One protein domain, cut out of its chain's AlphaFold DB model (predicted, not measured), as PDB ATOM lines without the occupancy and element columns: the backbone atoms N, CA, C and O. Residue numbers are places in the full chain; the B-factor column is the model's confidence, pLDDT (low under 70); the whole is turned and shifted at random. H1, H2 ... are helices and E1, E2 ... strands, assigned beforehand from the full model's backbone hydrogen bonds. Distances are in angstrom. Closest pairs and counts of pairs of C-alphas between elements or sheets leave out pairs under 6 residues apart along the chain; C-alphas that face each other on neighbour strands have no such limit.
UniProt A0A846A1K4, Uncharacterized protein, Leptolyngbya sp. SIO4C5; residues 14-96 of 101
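Overview. This is residues 14 to 96 of the 101 residues of an uncharacterized protein of Leptolyngbya sp. SIO4C5 (UniProt A0A846A1K4). A small body, a strongly twisted three-stranded sheet with short helices H1 and H2 at it, has one long arm, H3, whose residues 83 to 94 stick out. The 83 printed residues run E1, H1, H2, E2, E3, H3; the sheet, E1, E2, E3, is mixed, as is the class, helices and strands. The whole is loose, radius of gyration of the C-alphas 16.3 A, spanning 55 by 25 by 18 A.

Along the chain. E1, residues 14 to 16, begins at (119.399, 96.667, 172.121). H1 is 21 to 25, H2 42 to 48, E2 57 to 63, E3 66 to 74. H3, 75 to 94, 28.7 A long, ends at (124.614, 132.500, 159.011).

Arrangement. E1 and E2 are parallel (N 16 to O 59, 2.8 A), with H1 and H2 between in the chain: a strand-helix-strand unit, its crossover right-handed. E2 and E3 form an antiparallel hairpin (N 60 to O 71, 2.9 A). H1 and H2 only graze the sheet; H3 is only just on it, with 5 pairs of C-alphas within 10 A. H1 has 0 of 1 O i to N i+4 pairs within hydrogen-bond range, but 2 of 2 to N i+3; H2 and H3 have every i+4 pair.

Size, cuts and confidence. The printed part has no cut. H1 to H2 is a long link, 16 residues; pLDDT is under 70 at residues 27 to 35 and 96.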
ATOM      1  N   ILE A  14     119.714  97.450 173.322       88.81
ATOM      2  CA  ILE A  14     119.399  96.667 172.121       88.81
ATOM      3  C   ILE A  14     120.681  96.003 171.618       88.81
ATOM      4  O   ILE A  14     121.712  96.659 171.496       88.81
ATOM      5  N   TYR A  15     120.612  94.721 171.270       89.62
ATOM      6  CA  TYR A  15     121.696  94.016 170.587       89.62
ATOM      7  C   TYR A  15     121.409  93.952 169.086       89.62
ATOM      8  O   TYR A  15     120.382  93.415 168.674       89.62
ATOM      9  N   ALA A  16     122.310  94.503 168.278       91.25
ATOM     10  CA  ALA A  16     122.223  94.514 166.825       91.25
ATOM     11  C   ALA A  16     123.253  93.538 166.242       91.25
ATOM     12  O   ALA A  16     124.462  93.758 166.332       91.25
ATOM     13  N   TYR A  17     122.754  92.449 165.665       91.12
ATOM     14  CA  TYR A  17     123.557  91.390 165.052       91.12
ATOM     15  C   TYR A  17     123.698  91.626 163.541       91.12
ATOM     16  O   TYR A  17     122.756  92.135 162.928       91.12
ATOM     17  N   PRO A  18     124.832  91.248 162.920       90.44
ATOM     18  CA  PRO A  18     125.055  91.482 161.497       90.44
ATOM     19  C   PRO A  18     124.235  90.519 160.629       90.44
ATOM     20  O   PRO A  18     123.875  90.863 159.505       90.44
ATOM     21  N   THR A  19     123.889  89.337 161.153       89.00
ATOM     22  CA  THR A  19     122.986  88.380 160.507       89.00
ATOM     23  C   THR A  19     121.961  87.819 161.493       89.00
ATOM     24  O   THR A  19     122.144  87.878 162.711       89.00
ATOM     25  N   LEU A  20     120.876  87.238 160.971       85.12
ATOM     26  CA  LEU A  20     119.887  86.542 161.802       85.12
ATOM     27  C   LEU A  20     120.476  85.292 162.466       85.12
ATOM     28  O   LEU A  20     120.090  84.954 163.580       85.12
ATOM     29  N   GLN A  21     121.422  84.618 161.808       85.62
ATOM     30  CA  GLN A  21     122.086  83.433 162.350       85.62
ATOM     31  C   GLN A  21     122.902  83.774 163.605       85.62
ATOM     32  O   GLN A  21     122.924  83.000 164.561       85.62
ATOM     33  N   ASP A  22     123.510  84.962 163.639       87.50
ATOM     34  CA  ASP A  22     124.332  85.415 164.767       87.50
ATOM     35  C   ASP A  22     123.522  85.688 166.040       87.50
ATOM     36  O   ASP A  22     124.074  85.646 167.140       87.50
ATOM     37  N   VAL A  23     122.206  85.895 165.918       83.88
ATOM     38  CA  VAL A  23     121.300  86.052 167.066       83.88
ATOM     39  C   VAL A  23     121.344  84.816 167.970       83.88
ATOM     40  O   VAL A  23     121.316  84.942 169.196       83.88
ATOM     41  N   ALA A  24     121.473  83.621 167.383       81.38
ATOM     42  CA  ALA A  24     121.547  82.363 168.126       81.38
ATOM     43  C   ALA A  24     122.838  82.229 168.953       81.38
ATOM     44  O   ALA A  24     122.867  81.495 169.942       81.38
ATOM     45  N   LEU A  25     123.896  82.949 168.581       82.19
ATOM     46  CA  LEU A  25     125.169  82.966 169.305       82.19
ATOM     47  C   LEU A  25     125.160  83.972 170.467       82.19
ATOM     48  O   LEU A  25     126.082  83.983 171.283       82.19
ATOM     49  N   GLY A  26     124.140  84.833 170.527       75.94
ATOM     50  CA  GLY A  26     124.034  85.940 171.465       75.94
ATOM     51  C   GLY A  26     123.889  85.526 172.933       75.94
ATOM     52  O   GLY A  26     123.358  84.458 173.236       75.94
ATOM     53  N   PRO A  27     124.264  86.402 173.884       67.94
ATOM     54  CA  PRO A  27     124.101  86.143 175.320       67.94
ATOM     55  C   PRO A  27     122.630  85.989 175.744       67.94
ATOM     56  O   PRO A  27     122.340  85.370 176.763       67.94
ATOM     57  N   GLN A  28     121.706  86.543 174.954       66.00
ATOM     58  CA  GLN A  28     120.254  86.449 175.129       66.00
ATOM     59  C   GLN A  28     119.619  85.547 174.061       66.00
ATOM     60  O   GLN A  28     118.467  85.776 173.698       66.00
ATOM     61  N   SER A  29     120.390  84.585 173.520       61.12
ATOM     62  CA  SER A  29     119.983  83.667 172.446       61.12
ATOM     63  C   SER A  29     118.507  83.303 172.584       61.12
ATOM     64  O   SER A  29     118.080  82.868 173.656       61.12
ATOM     65  N   VAL A  30     117.740  83.620 171.538       60.19
ATOM     66  CA  VAL A  30     116.287  83.822 171.569       60.19
ATOM     67  C   VAL A  30     115.572  82.560 172.048       60.19
ATOM     68  O   VAL A  30     115.211  81.681 171.273       60.19
ATOM     69  N   LYS A  31     115.386  82.466 173.366       62.94
ATOM     70  CA  LYS A  31     114.497  81.492 174.010       62.94
ATOM     71  C   LYS A  31     113.046  81.970 174.003       62.94
ATOM     72  O   LYS A  31     112.152  81.179 174.281       62.94
ATOM     73  N   ASP A  32     112.830  83.250 173.706       68.38
ATOM     74  CA  ASP A  32     111.515  83.870 173.651       68.38
ATOM     75  C   ASP A  32     110.987  83.882 172.204       68.38
ATOM     76  O   ASP A  32     111.491  84.646 171.376       68.38
ATOM     77  N   PRO A  33     109.962  83.076 171.874       67.81
ATOM     78  CA  PRO A  33     109.391  83.019 170.530       67.81
ATOM     79  C   PRO A  33     108.739  84.338 170.076       67.81
ATOM     80  O   PRO A  33     108.391  84.459 168.902       67.81
ATOM     81  N   GLN A  34     108.571  85.327 170.962       69.88
ATOM     82  CA  GLN A  34     108.071  86.659 170.611       69.88
ATOM     83  C   GLN A  34     109.167  87.609 170.101       69.88
ATOM     84  O   GLN A  34     108.855  88.680 169.577       69.88
ATOM     85  N   VAL A  35     110.447  87.241 170.221       68.69
ATOM     86  CA  VAL A  35     111.559  88.062 169.733       68.69
ATOM     87  C   VAL A  35     111.847  87.720 168.273       68.69
ATOM     88  O   VAL A  35     112.362  86.653 167.948       68.69
ATOM     89  N   MET A  36     111.542  88.659 167.379       71.81
ATOM     90  CA  MET A  36     111.812  88.541 165.945       71.81
ATOM     91  C   MET A  36     112.990  89.433 165.541       71.81
ATOM     92  O   MET A  36     113.004  90.632 165.823       71.81
ATOM     93  N   GLY A  37     113.970  88.857 164.841       73.56
ATOM     94  CA  GLY A  37     115.023  89.631 164.189       73.56
ATOM     95  C   GLY A  37     114.483  90.328 162.941       73.56
ATOM     96  O   GLY A  37     113.913  89.677 162.067       73.56
ATOM     97  N   LEU A  38     114.668  91.645 162.847       80.75
ATOM     98  CA  LEU A  38     114.295  92.439 161.676       80.75
ATOM     99  C   LEU A  38     115.559  92.988 161.003       80.75
ATOM    100  O   LEU A  38     116.399  93.568 161.698       80.75
ATOM    101  N   PRO A  39     115.708  92.862 159.671       84.50
ATOM    102  CA  PRO A  39     116.799  93.510 158.960       84.50
ATOM    103  C   PRO A  39     116.552  95.021 158.951       84.50
ATOM    104  O   PRO A  39     115.646  95.520 158.282       84.50
ATOM    105  N   VAL A  40     117.348  95.762 159.718       88.44
ATOM    106  CA  VAL A  40     117.263  97.223 159.797       88.44
ATOM    107  C   VAL A  40     118.631  97.814 159.454       88.44
ATOM    108  O   VAL A  40     119.621  97.424 160.072       88.44
ATOM    109  N   PRO A  41     118.718  98.769 158.507       91.44
ATOM    110  CA  PRO A  41     119.965  99.473 158.236       91.44
ATOM    111  C   PRO A  41     120.522 100.136 159.499       91.44
ATOM    112  O   PRO A  41     119.776 100.779 160.243       91.44
ATOM    113  N   VAL A  42     121.837 100.042 159.710       91.00
ATOM    114  CA  VAL A  42     122.520 100.636 160.878       91.00
ATOM    115  C   VAL A  42     122.186 102.122 161.011       91.00
ATOM    116  O   VAL A  42     121.850 102.588 162.097       91.00
ATOM    117  N   THR A  43     122.173 102.852 159.896       91.81
ATOM    118  CA  THR A  43     121.803 104.272 159.857       91.81
ATOM    119  C   THR A  43     120.415 104.522 160.450       91.81
ATOM    120  O   THR A  43     120.255 105.408 161.285       91.81
ATOM    121  N   HIS A  44     119.413 103.711 160.097       92.25
ATOM    122  CA  HIS A  44     118.055 103.848 160.627       92.25
ATOM    123  C   HIS A  44     118.001 103.594 162.133       92.25
ATOM    124  O   HIS A  44     117.269 104.289 162.837       92.25
ATOM    125  N   ILE A  45     118.772 102.625 162.633       91.44
ATOM    126  CA  ILE A  45     118.866 102.351 164.072       91.44
ATOM    127  C   ILE A  45     119.417 103.585 164.789       91.44
ATOM    128  O   ILE A  45     118.781 104.069 165.724       91.44
ATOM    129  N   LEU A  46     120.531 104.142 164.306       91.75
ATOM    130  CA  LEU A  46     121.179 105.315 164.900       91.75
ATOM    131  C   LEU A  46     120.246 106.536 164.958       91.75
ATOM    132  O   LEU A  46     120.150 107.177 166.001       91.75
ATOM    133  N   PHE A  47     119.497 106.828 163.889       90.19
ATOM    134  CA  PHE A  47     118.520 107.925 163.908       90.19
ATOM    135  C   PHE A  47     117.330 107.636 164.833       90.19
ATOM    136  O   PHE A  47     116.868 108.532 165.541       90.19
ATOM    137  N   ARG A  48     116.848 106.386 164.890       91.50
ATOM    138  CA  ARG A  48     115.762 105.988 165.805       91.50
ATOM    139  C   ARG A  48     116.178 106.034 167.271       91.50
ATOM    140  O   ARG A  48     115.322 106.261 168.117       91.50
ATOM    141  N   MET A  49     117.462 105.899 167.605       91.19
ATOM    142  CA  MET A  49     117.916 106.054 168.994       91.19
ATOM    143  C   MET A  49     117.503 107.399 169.610       91.19
ATOM    144  O   MET A  49     117.296 107.482 170.816       91.19
ATOM    145  N   LEU A  50     117.329 108.444 168.795       89.50
ATOM    146  CA  LEU A  50     116.861 109.752 169.255       89.50
ATOM    147  C   LEU A  50     115.390 109.743 169.702       89.50
ATOM    148  O   LEU A  50     115.017 110.538 170.564       89.50
ATOM    149  N   SER A  51     114.559 108.857 169.140       88.94
ATOM    150  CA  SER A  51     113.140 108.722 169.490       88.94
ATOM    151  C   SER A  51     112.869 107.619 170.519       88.94
ATOM    152  O   SER A  51     111.866 107.681 171.233       88.94
ATOM    153  N   LEU A  52     113.773 106.646 170.660       87.31
ATOM    154  CA  LEU A  52     113.687 105.551 171.629       87.31
ATOM    155  C   LEU A  52     114.106 106.007 173.035       87.31
ATOM    156  O   LEU A  52     115.173 105.661 173.532       87.31
ATOM    157  N   ARG A  53     113.247 106.790 173.701       84.25
ATOM    158  CA  ARG A  53     113.543 107.390 175.019       84.25
ATOM    159  C   ARG A  53     113.910 106.374 176.098       84.25
ATOM    160  O   ARG A  53     114.699 106.696 176.978       84.25
ATOM    161  N   SER A  54     113.323 105.181 176.041       87.69
ATOM    162  CA  SER A  54     113.571 104.114 177.006       87.69
ATOM    163  C   SER A  54     114.860 103.344 176.741       87.69
ATOM    164  O   SER A  54     115.206 102.538 177.587       87.69
ATOM    165  N   VAL A  55     115.541 103.544 175.607       90.25
ATOM    166  CA  VAL A  55     116.769 102.827 175.241       90.25
ATOM    167  C   VAL A  55     117.983 103.688 175.563       90.25
ATOM    168  O   VAL A  55     118.094 104.838 175.128       90.25
ATOM    169  N   ASP A  56     118.916 103.109 176.308       93.31
ATOM    170  CA  ASP A  56     120.142 103.787 176.720       93.31
ATOM    171  C   ASP A  56     121.248 103.617 175.680       93.31
ATOM    172  O   ASP A  56     121.992 104.562 175.385       93.31
ATOM    173  N   SER A  57     121.346 102.426 175.085       94.62
ATOM    174  CA  SER A  57     122.349 102.129 174.066       94.62
ATOM    175  C   SER A  57     121.981 100.975 173.139       94.62
ATOM    176  O   SER A  57     121.081 100.175 173.404       94.62
ATOM    177  N   VAL A  58     122.708 100.908 172.025       93.50
ATOM    178  CA  VAL A  58     122.696  99.786 171.088       93.50
ATOM    179  C   VAL A  58     124.106  99.213 171.015       93.50
ATOM    180  O   VAL A  58     125.070  99.956 170.833       93.50
ATOM    181  N   ILE A  59     124.231  97.898 171.156       93.25
ATOM    182  CA  ILE A  59     125.487  97.166 170.990       93.25
ATOM    183  C   ILE A  59     125.484  96.539 169.598       93.25
ATOM    184  O   ILE A  59     124.679  95.649 169.325       93.25
ATOM    185  N   PHE A  60     126.376  97.004 168.728       93.56
ATOM    186  CA  PHE A  60     126.537  96.500 167.367       93.56
ATOM    187  C   PHE A  60     127.640  95.451 167.308       93.56
ATOM    188  O   PHE A  60     128.769  95.718 167.717       93.56
ATOM    189  N   PHE A  61     127.329  94.284 166.754       92.81
ATOM    190  CA  PHE A  61     128.322  93.293 166.359       92.81
ATOM    191  C   PHE A  61     128.626  93.451 164.869       92.81
ATOM    192  O   PHE A  61     127.714  93.528 164.047       92.81
ATOM    193  N   GLU A  62     129.905  93.514 164.517       87.88
ATOM    194  CA  GLU A  62     130.319  93.890 163.157       87.88
ATOM    195  C   GLU A  62     130.607  92.684 162.260       87.88
ATOM    196  O   GLU A  62     130.387  92.740 161.054       87.88
ATOM    197  N   ASN A  63     131.106  91.590 162.842       90.81
ATOM    198  CA  ASN A  63     131.622  90.454 162.085       90.81
ATOM    199  C   ASN A  63     130.662  89.261 162.177       90.81
ATOM    200  O   ASN A  63     130.492  88.719 163.276       90.81
ATOM    201  N   PRO A  64     130.077  88.806 161.054       90.25
ATOM    202  CA  PRO A  64     129.305  87.568 161.025       90.25
ATOM    203  C   PRO A  64     130.092  86.388 161.606       90.25
ATOM    204  O   PRO A  64     131.295  86.253 161.376       90.25
ATOM    205  N   GLY A  65     129.426  85.539 162.386       88.44
ATOM    206  CA  GLY A  65     130.013  84.376 163.049       88.44
ATOM    207  C   GLY A  65     130.882  84.685 164.275       88.44
ATOM    208  O   GLY A  65     131.426  83.757 164.876       88.44
ATOM    209  N   SER A  66     131.046  85.954 164.678       85.88
ATOM    210  CA  SER A  66     131.882  86.323 165.828       85.88
ATOM    211  C   SER A  66     131.321  87.491 166.634       85.88
ATOM    212  O   SER A  66     131.397  88.651 166.237       85.88
ATOM    213  N   LEU A  67     130.888  87.197 167.861       86.25
ATOM    214  CA  LEU A  67     130.415  88.201 168.822       86.25
ATOM    215  C   LEU A  67     131.528  88.764 169.722       86.25
ATOM    216  O   LEU A  67     131.258  89.390 170.743       86.25
ATOM    217  N   ARG A  68     132.800  88.521 169.377       85.75
ATOM    218  CA  ARG A  68     133.956  88.918 170.205       85.75
ATOM    219  C   ARG A  68     134.227  90.419 170.192       85.75
ATOM    220  O   ARG A  68     134.851  90.929 171.117       85.75
ATOM    221  N   ARG A  69     133.828  91.104 169.120       87.19
ATOM    222  CA  ARG A  69     133.976  92.551 168.962       87.19
ATOM    223  C   ARG A  69     132.597  93.161 168.826       87.19
ATOM    224  O   ARG A  69     131.851  92.793 167.920       87.19
ATOM    225  N   ALA A  70     132.293  94.071 169.738       90.56
ATOM    226  CA  ALA A  70     131.063  94.826 169.723       90.56
ATOM    227  C   ALA A  70     131.356  96.293 170.021       90.56
ATOM    228  O   ALA A  70     132.223  96.601 170.843       90.56
ATOM    229  N   VAL A  71     130.625  97.179 169.358       93.62
ATOM    230  CA  VAL A  71     130.690  98.619 169.585       93.62
ATOM    231  C   VAL A  71     129.406  99.037 170.276       93.62
ATOM    232  O   VAL A  71     128.311  98.849 169.747       93.62
ATOM    233  N   GLU A  72     129.536  99.599 171.471       94.69
ATOM    234  CA  GLU A  72     128.405 100.217 172.142       94.69
ATOM    235  C   GLU A  72     128.243 101.656 171.658       94.69
ATOM    236  O   GLU A  72     129.138 102.487 171.805       94.69
ATOM    237  N   VAL A  73     127.061 101.961 171.138       95.06
ATOM    238  CA  VAL A  73     126.649 103.316 170.796       95.06
ATOM    239  C   VAL A  73     125.618 103.765 171.818       95.06
ATOM    240  O   VAL A  73     124.551 103.160 171.936       95.06
ATOM    241  N   ARG A  74     125.917 104.826 172.573       95.31
ATOM    242  CA  ARG A  74     125.004 105.377 173.585       95.31
ATOM    243  C   ARG A  74     124.140 106.468 172.974       95.31
ATOM    244  O   ARG A  74     124.618 107.288 172.190       95.31
ATOM    245  N   ARG A  75     122.874 106.542 173.392       94.50
ATOM    246  CA  ARG A  75     121.941 107.579 172.920       94.50
ATOM    247  C   ARG A  75     122.488 108.987 173.156       94.50
ATOM    248  O   ARG A  75     122.356 109.843 172.286       94.50
ATOM    249  N   GLN A  76     123.133 109.206 174.302       94.12
ATOM    250  CA  GLN A  76     123.722 110.498 174.648       94.12
ATOM    251  C   GLN A  76     124.837 110.911 173.679       94.12
ATOM    252  O   GLN A  76     124.913 112.081 173.317       94.12
ATOM    253  N   ASP A  77     125.663 109.969 173.216       95.06
ATOM    254  CA  ASP A  77     126.749 110.272 172.278       95.06
ATOM    255  C   ASP A  77     126.176 110.741 170.934       95.06
ATOM    256  O   ASP A  77     126.600 111.764 170.397       95.06
ATOM    257  N   ILE A  78     125.136 110.059 170.434       93.69
ATOM    258  CA  ILE A  78     124.430 110.450 169.203       93.69
ATOM    259  C   ILE A  78     123.774 111.827 169.348       93.69
ATOM    260  O   ILE A  78     123.872 112.650 168.439       93.69
ATOM    261  N   GLN A  79     123.142 112.108 170.492       94.06
ATOM    262  CA  GLN A  79     122.551 113.421 170.765       94.06
ATOM    263  C   GLN A  79     123.604 114.531 170.747       94.06
ATOM    264  O   GLN A  79     123.400 115.546 170.083       94.06
ATOM    265  N   THR A  80     124.737 114.326 171.421       95.88
ATOM    266  CA  THR A  80     125.835 115.298 171.471       95.88
ATOM    267  C   THR A  80     126.431 115.547 170.085       95.88
ATOM    268  O   THR A  80     126.628 116.701 169.695       95.88
ATOM    269  N   ILE A  81     126.683 114.485 169.311       94.88
ATOM    270  CA  ILE A  81     127.220 114.602 167.948       94.88
ATOM    271  C   ILE A  81     126.237 115.373 167.068       94.88
ATOM    272  O   ILE A  81     126.637 116.333 166.412       94.88
ATOM    273  N   LEU A  82     124.952 115.011 167.084       92.62
ATOM    274  CA  LEU A  82     123.951 115.671 166.252       92.62
ATOM    275  C   LEU A  82     123.791 117.152 166.621       92.62
ATOM    276  O   LEU A  82     123.763 117.995 165.730       92.62
ATOM    277  N   GLN A  83     123.739 117.481 167.914       94.62
ATOM    278  CA  GLN A  83     123.686 118.872 168.375       94.62
ATOM    279  C   GLN A  83     124.895 119.671 167.882       94.62
ATOM    280  O   GLN A  83     124.723 120.762 167.343       94.62
ATOM    281  N   THR A  84     126.098 119.108 168.004       96.56
ATOM    282  CA  THR A  84     127.336 119.753 167.548       96.56
ATOM    283  C   THR A  84     127.306 120.010 166.041       96.56
ATOM    284  O   THR A  84     127.602 121.116 165.594       96.56
ATOM    285  N   GLN A  85     126.896 119.016 165.248       94.44
ATOM    286  CA  GLN A  85     126.828 119.141 163.788       94.44
ATOM    287  C   GLN A  85     125.771 120.161 163.344       94.44
ATOM    288  O   GLN A  85     126.038 120.981 162.467       94.44
ATOM    289  N   LEU A  86     124.592 120.167 163.975       94.06
ATOM    290  CA  LEU A  86     123.534 121.133 163.670       94.06
ATOM    291  C   LEU A  86     123.945 122.565 164.034       94.06
ATOM    292  O   LEU A  86     123.730 123.477 163.240       94.06
ATOM    293  N   GLN A  87     124.583 122.770 165.190       95.00
ATOM    294  CA  GLN A  87     125.104 124.084 165.581       95.00
ATOM    295  C   GLN A  87     126.138 124.599 164.576       95.00
ATOM    296  O   GLN A  87     126.060 125.752 164.155       95.00
ATOM    297  N   GLN A  88     127.069 123.745 164.143       93.88
ATOM    298  CA  GLN A  88     128.058 124.104 163.125       93.88
ATOM    299  C   GLN A  88     127.410 124.417 161.771       93.88
ATOM    300  O   GLN A  88     127.829 125.359 161.099       93.88
ATOM    301  N   ALA A  89     126.386 123.663 161.367       91.94
ATOM    302  CA  ALA A  89     125.663 123.910 160.121       91.94
ATOM    303  C   ALA A  89     124.940 125.266 160.138       91.94
ATOM    304  O   ALA A  89     125.051 126.028 159.179       91.94
ATOM    305  N   VAL A  90     124.271 125.604 161.245       90.88
ATOM    306  CA  VAL A  90     123.599 126.901 161.422       90.88
ATOM    307  C   VAL A  90     124.608 128.053 161.425       90.88
ATOM    308  O   VAL A  90     124.386 129.061 160.760       90.88
ATOM    309  N   GLN A  91     125.743 127.904 162.115       89.06
ATOM    310  CA  GLN A  91     126.804 128.918 162.111       89.06
ATOM    311  C   GLN A  91     127.352 129.169 160.701       89.06
ATOM    312  O   GLN A  91     127.525 130.321 160.309       89.06
ATOM    313  N   LYS A  92     127.575 128.107 159.917       86.19
ATOM    314  CA  LYS A  92     128.015 128.226 158.519       86.19
ATOM    315  C   LYS A  92     126.965 128.909 157.644       86.19
ATOM    316  O   LYS A  92     127.323 129.792 156.873       86.19
ATOM    317  N   ALA A  93     125.688 128.556 157.790       81.38
ATOM    318  CA  ALA A  93     124.604 129.189 157.040       81.38
ATOM    319  C   ALA A  93     124.506 130.696 157.332       81.38
ATOM    320  O   ALA A  93     124.402 131.496 156.410       81.38
ATOM    321  N   ASN A  94     124.643 131.093 158.599       77.81
ATOM    322  CA  ASN A  94     124.614 132.500 159.011       77.81
ATOM    323  C   ASN A  94     125.880 133.286 158.625       77.81
ATOM    324  O   ASN A  94     125.890 134.510 158.724       77.81
ATOM    325  N   SER A  95     126.957 132.603 158.224       72.44
ATOM    326  CA  SER A  95     128.207 133.234 157.779       72.44
ATOM    327  C   SER A  95     128.226 133.583 156.287       72.44
ATOM    328  O   SER A  95     129.190 134.191 155.828       72.44
ATOM    329  N   VAL A  96     127.177 133.223 155.535       66.69
ATOM    330  CA  VAL A  96     126.986 133.655 154.144       66.69
ATOM    331  C   VAL A  96     126.439 135.088 154.164       66.69
ATOM    332  O   VAL A  96     125.351 135.302 154.701       66.69
TER     333      VAL A  96